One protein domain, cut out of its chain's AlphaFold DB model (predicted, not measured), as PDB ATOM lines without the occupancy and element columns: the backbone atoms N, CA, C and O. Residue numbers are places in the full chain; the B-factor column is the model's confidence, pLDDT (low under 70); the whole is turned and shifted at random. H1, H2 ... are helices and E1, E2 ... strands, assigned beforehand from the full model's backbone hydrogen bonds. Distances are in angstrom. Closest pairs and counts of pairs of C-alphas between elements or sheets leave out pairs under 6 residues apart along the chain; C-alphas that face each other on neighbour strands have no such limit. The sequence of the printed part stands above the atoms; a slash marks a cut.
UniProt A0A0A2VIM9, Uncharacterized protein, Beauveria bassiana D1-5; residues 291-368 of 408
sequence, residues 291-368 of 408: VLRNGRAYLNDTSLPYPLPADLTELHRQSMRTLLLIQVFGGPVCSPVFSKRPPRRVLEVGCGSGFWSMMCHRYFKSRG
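AT A GLANCE: This is residues 291 to 368 of the 408 residues of an uncharacterized protein of Beauveria bassiana D1-5 (UniProt A0A0A2VIM9). Helices H1 and H3 run the same way along an elongated shape, with hairpin E1-E2 at one end and short H2 towards the other. Residues 340 to 354 fold back between H2 and H3. The printed part has 78 residues, ordered E1, E2, H1, H2, H3, mostly helix, loose, with radius of gyration of the C-alphas 15.1 A and spans 46 by 25 by 16 A.

IN THESE COORDINATES: E1, residues 291 to 293, begins at C-alpha (-9.098, -21.779, -50.436). E2 is residues 296 to 299; H1, 312 to 329, 25.7 A long; H2, 336 to 339. H3, residues 355 to 366, 16.8 A, ends at C-alpha (4.452, -56.491, -35.044).

HOW THE PARTS SIT: E1 and E2 are antiparallel, with N 291 and O 298 within hydrogen-bond range, 2.8 A. E2 and H1 are near each other. H1, with residues 319 to 322 alone, touches residues 355 to 356 of H3 at a shallow tilt of 31 degrees; the closest C-alphas, Ser 319 and Phe 355, are 6.6 A apart. H2 is apart from both. In H1 and H3 every O i to N i+4 pair is within range; H2 is too short for one.

THE WHOLE: C-alphas 294 and 368, the farthest apart, are 47.0 A apart. The printed part has no cut. Links E2 to H1 and H2 to H3 are long. Residue 351 is under pLDDT 70.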
ATOM      1  N   VAL A 291      -9.245 -23.206 -50.138       91.62
ATOM      2  CA  VAL A 291      -9.098 -21.779 -50.436       91.62
ATOM      3  C   VAL A 291      -7.616 -21.426 -50.535       91.62
ATOM      4  O   VAL A 291      -6.811 -21.842 -49.703       91.62
ATOM      5  N   LEU A 292      -7.231 -20.657 -51.553       92.81
ATOM      6  CA  LEU A 292      -5.868 -20.140 -51.666       92.81
ATOM      7  C   LEU A 292      -5.728 -18.875 -50.812       92.81
ATOM      8  O   LEU A 292      -6.466 -17.913 -51.004       92.81
ATOM      9  N   ARG A 293      -4.765 -18.857 -49.888       91.75
ATOM     10  CA  ARG A 293      -4.360 -17.656 -49.141       91.75
ATOM     11  C   ARG A 293      -2.853 -17.492 -49.283       91.75
ATOM     12  O   ARG A 293      -2.105 -18.428 -49.022       91.75
ATOM     13  N   ASN A 294      -2.388 -16.329 -49.725       91.69
ATOM     14  CA  ASN A 294      -0.953 -16.056 -49.914       91.69
ATOM     15  C   ASN A 294      -0.248 -17.115 -50.791       91.69
ATOM     16  O   ASN A 294       0.849 -17.566 -50.475       91.69
ATOM     17  N   GLY A 295      -0.925 -17.584 -51.843       92.12
ATOM     18  CA  GLY A 295      -0.396 -18.611 -52.749       92.12
ATOM     19  C   GLY A 295      -0.336 -20.034 -52.178       92.12
ATOM     20  O   GLY A 295       0.164 -20.925 -52.857       92.12
ATOM     21  N   ARG A 296      -0.850 -20.284 -50.967       92.88
ATOM     22  CA  ARG A 296      -0.917 -21.627 -50.365       92.88
ATOM     23  C   ARG A 296      -2.362 -22.091 -50.235       92.88
ATOM     24  O   ARG A 296      -3.249 -21.277 -49.991       92.88
ATOM     25  N   ALA A 297      -2.605 -23.387 -50.409       91.50
ATOM     26  CA  ALA A 297      -3.935 -23.976 -50.263       91.50
ATOM     27  C   ALA A 297      -4.247 -24.211 -48.782       91.50
ATOM     28  O   ALA A 297      -3.418 -24.766 -48.074       91.50
ATOM     29  N   TYR A 298      -5.430 -23.825 -48.320       90.38
ATOM     30  CA  TYR A 298      -5.945 -24.045 -46.964       90.38
ATOM     31  C   TYR A 298      -7.305 -24.716 -47.052       90.38
ATOM     32  O   TYR A 298      -8.001 -24.533 -48.043       90.38
ATOM     33  N   LEU A 299      -7.715 -25.451 -46.021       89.69
ATOM     34  CA  LEU A 299      -9.087 -25.948 -45.947       89.69
ATOM     35  C   LEU A 299     -10.056 -24.762 -45.789       89.69
ATOM     36  O   LEU A 299      -9.813 -23.860 -44.985       89.69
ATOM     37  N   ASN A 300     -11.134 -24.751 -46.567       89.00
ATOM     38  CA  ASN A 300     -12.160 -23.707 -46.543       89.00
ATOM     39  C   ASN A 300     -13.155 -23.923 -45.389       89.00
ATOM     40  O   ASN A 300     -14.362 -23.991 -45.595       89.00
ATOM     41  N   ASP A 301     -12.630 -24.090 -44.179       88.44
ATOM     42  CA  ASP A 301     -13.421 -24.251 -42.965       88.44
ATOM     43  C   ASP A 301     -13.050 -23.135 -41.987       88.44
ATOM     44  O   ASP A 301     -11.948 -23.096 -41.433       88.44
ATOM     45  N   THR A 302     -13.966 -22.181 -41.822       85.31
ATOM     46  CA  THR A 302     -13.795 -21.024 -40.938       85.31
ATOM     47  C   THR A 302     -13.982 -21.371 -39.465       85.31
ATOM     48  O   THR A 302     -13.605 -20.569 -38.613       85.31
ATOM     49  N   SER A 303     -14.531 -22.549 -39.151       87.88
ATOM     50  CA  SER A 303     -14.687 -23.022 -37.775       87.88
ATOM     51  C   SER A 303     -13.383 -23.569 -37.190       87.88
ATOM     52  O   SER A 303     -13.264 -23.706 -35.971       87.88
ATOM     53  N   LEU A 304     -12.381 -23.854 -38.033       80.50
ATOM     54  CA  LEU A 304     -11.111 -24.400 -37.577       80.50
ATOM     55  C   LEU A 304     -10.226 -23.307 -36.959       80.50
ATOM     56  O   LEU A 304      -9.790 -22.393 -37.664       80.50
ATOM     57  N   PRO A 305      -9.852 -23.432 -35.673       80.75
ATOM     58  CA  PRO A 305      -9.008 -22.449 -34.994       80.75
ATOM     59  C   PRO A 305      -7.562 -22.439 -35.514       80.75
ATOM     60  O   PRO A 305      -6.792 -21.544 -35.175       80.75
ATOM     61  N   TYR A 306      -7.172 -23.438 -36.312       75.56
ATOM     62  CA  TYR A 306      -5.804 -23.599 -36.789       75.56
ATOM     63  C   TYR A 306      -5.771 -23.931 -38.289       75.56
ATOM     64  O   TYR A 306      -5.733 -25.104 -38.671       75.56
ATOM     65  N   PRO A 307      -5.794 -22.915 -39.167       79.25
ATOM     66  CA  PRO A 307      -5.750 -23.123 -40.605       79.25
ATOM     67  C   PRO A 307      -4.308 -23.416 -41.027       79.25
ATOM     68  O   PRO A 307      -3.580 -22.524 -41.461       79.25
ATOM     69  N   LEU A 308      -3.863 -24.667 -40.886       82.75
ATOM     70  CA  LEU A 308      -2.636 -25.088 -41.556       82.75
ATOM     71  C   LEU A 308      -2.891 -25.219 -43.067       82.75
ATOM     72  O   LEU A 308      -3.974 -25.644 -43.478       82.75
ATOM     73  N   PRO A 309      -1.901 -24.874 -43.902       87.19
ATOM     74  CA  PRO A 309      -1.963 -25.132 -45.332       87.19
ATOM     75  C   PRO A 309      -2.144 -26.631 -45.608       87.19
ATOM     76  O   PRO A 309      -1.510 -27.455 -44.967       87.19
ATOM     77  N   ALA A 310      -2.955 -26.999 -46.589       87.62
ATOM     78  CA  ALA A 310      -3.150 -28.373 -47.053       87.62
ATOM     79  C   ALA A 310      -2.271 -28.705 -48.280       87.62
ATOM     80  O   ALA A 310      -2.654 -29.509 -49.127       87.62
ATOM     81  N   ASP A 311      -1.120 -28.044 -48.423       89.56
ATOM     82  CA  ASP A 311      -0.218 -28.229 -49.561       89.56
ATOM     83  C   ASP A 311       0.813 -29.352 -49.351       89.56
ATOM     84  O   ASP A 311       0.982 -29.911 -48.264       89.56
ATOM     85  N   LEU A 312       1.524 -29.697 -50.430       89.56
ATOM     86  CA  LEU A 312       2.528 -30.762 -50.428       89.56
ATOM     87  C   LEU A 312       3.681 -30.482 -49.451       89.56
ATOM     88  O   LEU A 312       4.208 -31.408 -48.837       89.56
ATOM     89  N   THR A 313       4.068 -29.216 -49.286       90.38
ATOM     90  CA  THR A 313       5.131 -28.817 -48.355       90.38
ATOM     91  C   THR A 313       4.729 -29.098 -46.910       90.38
ATOM     92  O   THR A 313       5.533 -29.632 -46.143       90.38
ATOM     93  N   GLU A 314       3.486 -28.796 -46.535       89.69
ATOM     94  CA  GLU A 314       2.950 -29.157 -45.224       89.69
ATOM     95  C   GLU A 314       2.914 -30.676 -45.039       89.69
ATOM     96  O   GLU A 314       3.397 -31.188 -44.027       89.69
ATOM     97  N   LEU A 315       2.403 -31.400 -46.038       88.62
ATOM     98  CA  LEU A 315       2.322 -32.859 -46.009       88.62
ATOM     99  C   LEU A 315       3.701 -33.506 -45.797       88.62
ATOM    100  O   LEU A 315       3.861 -34.441 -45.003       88.62
ATOM    101  N   HIS A 316       4.716 -32.973 -46.476       91.44
ATOM    102  CA  HIS A 316       6.099 -33.397 -46.321       91.44
ATOM    103  C   HIS A 316       6.628 -33.089 -44.916       91.44
ATOM    104  O   HIS A 316       7.197 -33.973 -44.271       91.44
ATOM    105  N   ARG A 317       6.381 -31.880 -44.390       92.06
ATOM    106  CA  ARG A 317       6.788 -31.501 -43.026       92.06
ATOM    107  C   ARG A 317       6.185 -32.434 -41.974       92.06
ATOM    108  O   ARG A 317       6.891 -32.854 -41.056       92.06
ATOM    109  N   GLN A 318       4.907 -32.782 -42.102       90.50
ATOM    110  CA  GLN A 318       4.217 -33.697 -41.181       90.50
ATOM    111  C   GLN A 318       4.784 -35.121 -41.247       90.50
ATOM    112  O   GLN A 318       5.012 -35.753 -40.209       90.50
ATOM    113  N   SER A 319       5.086 -35.602 -42.455       91.44
ATOM    114  CA  SER A 319       5.709 -36.913 -42.670       91.44
ATOM    115  C   SER A 319       7.113 -36.969 -42.053       91.44
ATOM    116  O   SER A 319       7.415 -37.885 -41.288       91.44
ATOM    117  N   MET A 320       7.939 -35.944 -42.294       93.06
ATOM    118  CA  MET A 320       9.285 -35.814 -41.722       93.06
ATOM    119  C   MET A 320       9.264 -35.749 -40.194       93.06
ATOM    120  O   MET A 320      10.008 -36.472 -39.534       93.06
ATOM    121  N   ARG A 321       8.371 -34.940 -39.609       91.88
ATOM    122  CA  ARG A 321       8.201 -34.866 -38.150       91.88
ATOM    123  C   ARG A 321       7.861 -36.231 -37.556       91.88
ATOM    124  O   ARG A 321       8.430 -36.618 -36.540       91.88
ATOM    125  N   THR A 322       6.949 -36.959 -38.196       92.31
ATOM    126  CA  THR A 322       6.540 -38.295 -37.748       92.31
ATOM    127  C   THR A 322       7.696 -39.289 -37.830       92.31
ATOM    128  O   THR A 322       7.924 -40.034 -36.879       92.31
ATOM    129  N   LEU A 323       8.466 -39.274 -38.921       93.12
ATOM    130  CA  LEU A 323       9.652 -40.118 -39.079       93.12
ATOM    131  C   LEU A 323      10.705 -39.852 -37.999       93.12
ATOM    132  O   LEU A 323      11.182 -40.802 -37.383       93.12
ATOM    133  N   LEU A 324      11.022 -38.584 -37.728       95.44
ATOM    134  CA  LEU A 324      11.998 -38.210 -36.699       95.44
ATOM    135  C   LEU A 324      11.558 -38.667 -35.306       95.44
ATOM    136  O   LEU A 324      12.352 -39.245 -34.569       95.44
ATOM    137  N   LEU A 325      10.281 -38.480 -34.957       92.25
ATOM    138  CA  LEU A 325       9.736 -38.974 -33.689       92.25
ATOM    139  C   LEU A 325       9.878 -40.497 -33.577       92.25
ATOM    140  O   LEU A 325      10.294 -41.006 -32.541       92.25
ATOM    141  N   ILE A 326       9.592 -41.227 -34.654       93.56
ATOM    142  CA  ILE A 326       9.722 -42.688 -34.668       93.56
ATOM    143  C   ILE A 326      11.182 -43.121 -34.529       93.56
ATOM    144  O   ILE A 326      11.447 -44.100 -33.839       93.56
ATOM    145  N   GLN A 327      12.130 -42.405 -35.135       94.75
ATOM    146  CA  GLN A 327      13.557 -42.693 -34.981       94.75
ATOM    147  C   GLN A 327      14.032 -42.480 -33.541       94.75
ATOM    148  O   GLN A 327      14.754 -43.319 -33.012       94.75
ATOM    149  N   VAL A 328      13.591 -41.396 -32.896       96.00
ATOM    150  CA  VAL A 328      13.975 -41.075 -31.513       96.00
ATOM    151  C   VAL A 328      13.359 -42.056 -30.513       96.00
ATOM    152  O   VAL A 328      14.042 -42.511 -29.599       96.00
ATOM    153  N   PHE A 329      12.082 -42.410 -30.679       94.00
ATOM    154  CA  PHE A 329      11.352 -43.248 -29.718       94.00
ATOM    155  C   PHE A 329      11.299 -44.738 -30.090       94.00
ATOM    156  O   PHE A 329      10.770 -45.548 -29.328       94.00
ATOM    157  N   GLY A 330      11.816 -45.122 -31.258       94.31
ATOM    158  CA  GLY A 330      11.751 -46.492 -31.780       94.31
ATOM    159  C   GLY A 330      10.347 -46.942 -32.212       94.31
ATOM    160  O   GLY A 330      10.117 -48.132 -32.434       94.31
ATOM    161  N   GLY A 331       9.382 -46.026 -32.310       93.75
ATOM    162  CA  GLY A 331       7.995 -46.334 -32.648       93.75
ATOM    163  C   GLY A 331       7.083 -45.104 -32.635       93.75
ATOM    164  O   GLY A 331       7.512 -44.017 -32.245       93.75
ATOM    165  N   PRO A 332       5.822 -45.250 -33.077       93.19
ATOM    166  CA  PRO A 332       4.839 -44.182 -32.998       93.19
ATOM    167  C   PRO A 332       4.598 -43.794 -31.537       93.19
ATOM    168  O   PRO A 332       4.414 -44.654 -30.671       93.19
ATOM    169  N   VAL A 333       4.595 -42.488 -31.275       90.88
ATOM    170  CA  VAL A 333       4.314 -41.951 -29.943       90.88
ATOM    171  C   VAL A 333       2.829 -42.142 -29.655       90.88
ATOM    172  O   VAL A 333       1.972 -41.487 -30.244       90.88
ATOM    173  N   CYS A 334       2.545 -43.071 -28.754       90.19
ATOM    174  CA  CYS A 334       1.211 -43.442 -28.310       90.19
ATOM    175  C   CYS A 334       1.083 -43.163 -26.810       90.19
ATOM    176  O   CYS A 334       2.077 -43.177 -26.083       90.19
ATOM    177  N   SER A 335      -0.147 -42.970 -26.325       89.88
ATOM    178  CA  SER A 335      -0.395 -42.945 -24.880       89.88
ATOM    179  C   SER A 335       0.138 -44.234 -24.227       89.88
ATOM    180  O   SER A 335      -0.098 -45.318 -24.776       89.88
ATOM    181  N   PRO A 336       0.787 -44.164 -23.047       88.06
ATOM    182  CA  PRO A 336       1.291 -45.341 -22.332       88.06
ATOM    183  C   PRO A 336       0.218 -46.407 -22.061       88.06
ATOM    184  O   PRO A 336       0.516 -47.595 -21.942       88.06
ATOM    185  N   VAL A 337      -1.054 -46.003 -22.007       90.62
ATOM    186  CA  VAL A 337      -2.200 -46.909 -21.833       90.62
ATOM    187  C   VAL A 337      -2.284 -47.934 -22.974       90.62
ATOM    188  O   VAL A 337      -2.625 -49.099 -22.747       90.62
ATOM    189  N   PHE A 338      -1.894 -47.542 -24.190       90.19
ATOM    190  CA  PHE A 338      -1.941 -48.404 -25.371       90.19
ATOM    191  C   PHE A 338      -0.849 -49.471 -25.405       90.19
ATOM    192  O   PHE A 338      -0.940 -50.406 -26.196       90.19
ATOM    193  N   SER A 339       0.149 -49.393 -24.519       86.12
ATOM    194  CA  SER A 339       1.143 -50.458 -24.366       86.12
ATOM    195  C   SER A 339       0.552 -51.725 -23.745       86.12
ATOM    196  O   SER A 339       1.043 -52.814 -24.027       86.12
ATOM    197  N   LYS A 340      -0.491 -51.596 -22.911       90.12
ATOM    198  CA  LYS A 340      -1.181 -52.731 -22.269       90.12
ATOM    199  C   LYS A 340      -2.457 -53.129 -23.004       90.12
ATOM    200  O   LYS A 340      -2.848 -54.290 -22.984       90.12
ATOM    201  N   ARG A 341      -3.141 -52.151 -23.601       91.25
ATOM    202  CA  ARG A 341      -4.437 -52.330 -24.260       91.25
ATOM    203  C   ARG A 341      -4.385 -51.661 -25.631       91.25
ATOM    204  O   ARG A 341      -4.661 -50.463 -25.706       91.25
ATOM    205  N   PRO A 342      -4.016 -52.387 -26.700       88.88
ATOM    206  CA  PRO A 342      -3.940 -51.799 -28.031       88.88
ATOM    207  C   PRO A 342      -5.303 -51.208 -28.427       88.88
ATOM    208  O   PRO A 342      -6.349 -51.790 -28.107       88.88
ATOM    209  N   PRO A 343      -5.326 -50.048 -29.101       89.56
ATOM    210  CA  PRO A 343      -6.574 -49.429 -29.516       89.56
ATOM    211  C   PRO A 343      -7.285 -50.311 -30.549       89.56
ATOM    212  O   PRO A 343      -6.660 -50.844 -31.461       89.56
ATOM    213  N   ARG A 344      -8.614 -50.440 -30.439       87.94
ATOM    214  CA  ARG A 344      -9.426 -51.165 -31.438       87.94
ATOM    215  C   ARG A 344      -9.552 -50.408 -32.757       87.94
ATOM    216  O   ARG A 344      -9.796 -51.018 -33.786       87.94
ATOM    217  N   ARG A 345      -9.451 -49.080 -32.710       84.44
ATOM    218  CA  ARG A 345      -9.533 -48.173 -33.857       84.44
ATOM    219  C   ARG A 345      -8.561 -47.029 -33.615       84.44
ATOM    220  O   ARG A 345      -8.480 -46.535 -32.492       84.44
ATOM    221  N   VAL A 346      -7.844 -46.620 -34.652       84.00
ATOM    222  CA  VAL A 346      -6.903 -45.496 -34.606       84.00
ATOM    223  C   VAL A 346      -7.497 -44.377 -35.448       84.00
ATOM    224  O   VAL A 346      -7.680 -44.581 -36.636       84.00
ATOM    225  N   LEU A 347      -7.841 -43.236 -34.848       82.88
ATOM    226  CA  LEU A 347      -8.284 -42.044 -35.576       82.88
ATOM    227  C   LEU A 347      -7.126 -41.048 -35.642       82.88
ATOM    228  O   LEU A 347      -6.562 -40.696 -34.608       82.88
ATOM    229  N   GLU A 348      -6.810 -40.577 -36.841       82.25
ATOM    230  CA  GLU A 348      -5.863 -39.488 -37.069       82.25
ATOM    231  C   GLU A 348      -6.659 -38.244 -37.465       82.25
ATOM    232  O   GLU A 348      -7.370 -38.240 -38.468       82.25
ATOM    233  N   VAL A 349      -6.602 -37.205 -36.633       76.44
ATOM    234  CA  VAL A 349      -7.303 -35.942 -36.891       76.44
ATOM    235  C   VAL A 349      -6.397 -35.057 -37.737       76.44
ATOM    236  O   VAL A 349      -5.241 -34.846 -37.380       76.44
ATOM    237  N   GLY A 350      -6.913 -34.558 -38.863       70.81
ATOM    238  CA  GLY A 350      -6.092 -33.854 -39.854       70.81
ATOM    239  C   GLY A 350      -5.155 -34.812 -40.585       70.81
ATOM    240  O   GLY A 350      -3.973 -34.526 -40.736       70.81
ATOM    241  N   CYS A 351      -5.686 -35.964 -41.001       63.16
ATOM    242  CA  CYS A 351      -4.928 -37.148 -41.393       63.16
ATOM    243  C   CYS A 351      -4.016 -37.023 -42.610       63.16
ATOM    244  O   CYS A 351      -3.551 -38.063 -43.037       63.16
ATOM    245  N   GLY A 352      -3.746 -35.839 -43.170       76.38
ATOM    246  CA  GLY A 352      -2.818 -35.641 -44.291       76.38
ATOM    247  C   GLY A 352      -2.774 -36.834 -45.259       76.38
ATOM    248  O   GLY A 352      -3.735 -37.101 -45.974       76.38
ATOM    249  N   SER A 353      -1.669 -37.588 -45.219       81.88
ATOM    250  CA  SER A 353      -1.401 -38.798 -46.017       81.88
ATOM    251  C   SER A 353      -1.756 -40.130 -45.335       81.88
ATOM    252  O   SER A 353      -1.562 -41.191 -45.925       81.88
ATOM    253  N   GLY A 354      -2.206 -40.114 -44.084       87.12
ATOM    254  CA  GLY A 354      -2.461 -41.291 -43.249       87.12
ATOM    255  C   GLY A 354      -1.177 -41.967 -42.763       87.12
ATOM    256  O   GLY A 354      -1.192 -43.130 -42.346       87.12
ATOM    257  N   PHE A 355      -0.040 -41.272 -42.862       89.06
ATOM    258  CA  PHE A 355       1.274 -41.845 -42.589       89.06
ATOM    259  C   PHE A 355       1.418 -42.298 -41.131       89.06
ATOM    260  O   PHE A 355       1.909 -43.400 -40.869       89.06
ATOM    261  N   TRP A 356       0.944 -41.495 -40.175       89.94
ATOM    262  CA  TRP A 356       1.016 -41.850 -38.760       89.94
ATOM    263  C   TRP A 356       0.135 -43.064 -38.437       89.94
ATOM    264  O   TRP A 356       0.598 -44.002 -37.778       89.94
ATOM    265  N   SER A 357      -1.089 -43.110 -38.974       90.88
ATOM    266  CA  SER A 357      -1.994 -44.261 -38.836       90.88
ATOM    267  C   SER A 357      -1.378 -45.553 -39.371       90.88
ATOM    268  O   SER A 357      -1.430 -46.595 -38.711       90.88
ATOM    269  N   MET A 358      -0.730 -45.490 -40.539       90.44
ATOM    270  CA  MET A 358      -0.039 -46.636 -41.136       90.44
ATOM    271  C   MET A 358       1.102 -47.141 -40.242       90.44
ATOM    272  O   MET A 358       1.252 -48.351 -40.039       90.44
ATOM    273  N   MET A 359       1.891 -46.230 -39.664       92.19
ATOM    274  CA  MET A 359       2.974 -46.591 -38.744       92.19
ATOM    275  C   MET A 359       2.440 -47.210 -37.448       92.19
ATOM    276  O   MET A 359       2.995 -48.208 -36.986       92.19
ATOM    277  N   CYS A 360       1.329 -46.701 -36.907       91.19
ATOM    278  CA  CYS A 360       0.643 -47.303 -35.761       91.19
ATOM    279  C   CYS A 360       0.172 -48.725 -36.060       91.19
ATOM    280  O   CYS A 360       0.454 -49.642 -35.289       91.19
ATOM    281  N   HIS A 361      -0.485 -48.936 -37.199       91.44
ATOM    282  CA  HIS A 361      -0.941 -50.262 -37.602       91.44
ATOM    283  C   HIS A 361       0.226 -51.256 -37.707       91.44
ATOM    284  O   HIS A 361       0.166 -52.342 -37.130       91.44
ATOM    285  N   ARG A 362       1.332 -50.878 -38.367       92.44
ATOM    286  CA  ARG A 362       2.535 -51.727 -38.458       92.44
ATOM    287  C   ARG A 362       3.136 -52.028 -37.085       92.44
ATOM    288  O   ARG A 362       3.517 -53.171 -36.834       92.44
ATOM    289  N   TYR A 363       3.198 -51.028 -36.209       93.31
ATOM    290  CA  TYR A 363       3.741 -51.159 -34.859       93.31
ATOM    291  C   TYR A 363       2.922 -52.105 -33.976       93.31
ATOM    292  O   TYR A 363       3.480 -52.944 -33.276       93.31
ATOM    293  N   PHE A 364       1.595 -52.010 -34.011       92.38
ATOM    294  CA  PHE A 364       0.747 -52.908 -33.231       92.38
ATOM    295  C   PHE A 364       0.684 -54.310 -33.843       92.38
ATOM    296  O   PHE A 364       0.734 -55.299 -33.109       92.38
ATOM    297  N   LYS A 365       0.692 -54.421 -35.178       92.44
ATOM    298  CA  LYS A 365       0.765 -55.709 -35.875       92.44
ATOM    299  C   LYS A 365       2.034 -56.483 -35.513       92.44
ATOM    300  O   LYS A 365       1.943 -57.679 -35.250       92.44
ATOM    301  N   SER A 366       3.195 -55.825 -35.432       93.19
ATOM    302  CA  SER A 366       4.452 -56.491 -35.044       93.19
ATOM    303  C   SER A 366       4.472 -56.970 -33.588       93.19
ATOM    304  O   SER A 366       5.254 -57.852 -33.248       93.19
ATOM    305  N   ARG A 367       3.581 -56.444 -32.738       91.94
ATOM    306  CA  ARG A 367       3.386 -56.874 -31.343       91.94
ATOM    307  C   ARG A 367       2.295 -57.937 -31.171       91.94
ATOM    308  O   ARG A 367       1.916 -58.240 -30.046       91.94
ATOM    309  N   GLY A 368       1.787 -58.499 -32.268       93.19
ATOM    310  CA  GLY A 368       0.743 -59.528 -32.241       93.19
ATOM    311  C   GLY A 368      -0.684 -58.976 -32.230       93.19
ATOM    312  O   GLY A 368      -1.637 -59.735 -32.076       93.19
TER     313      GLY A 368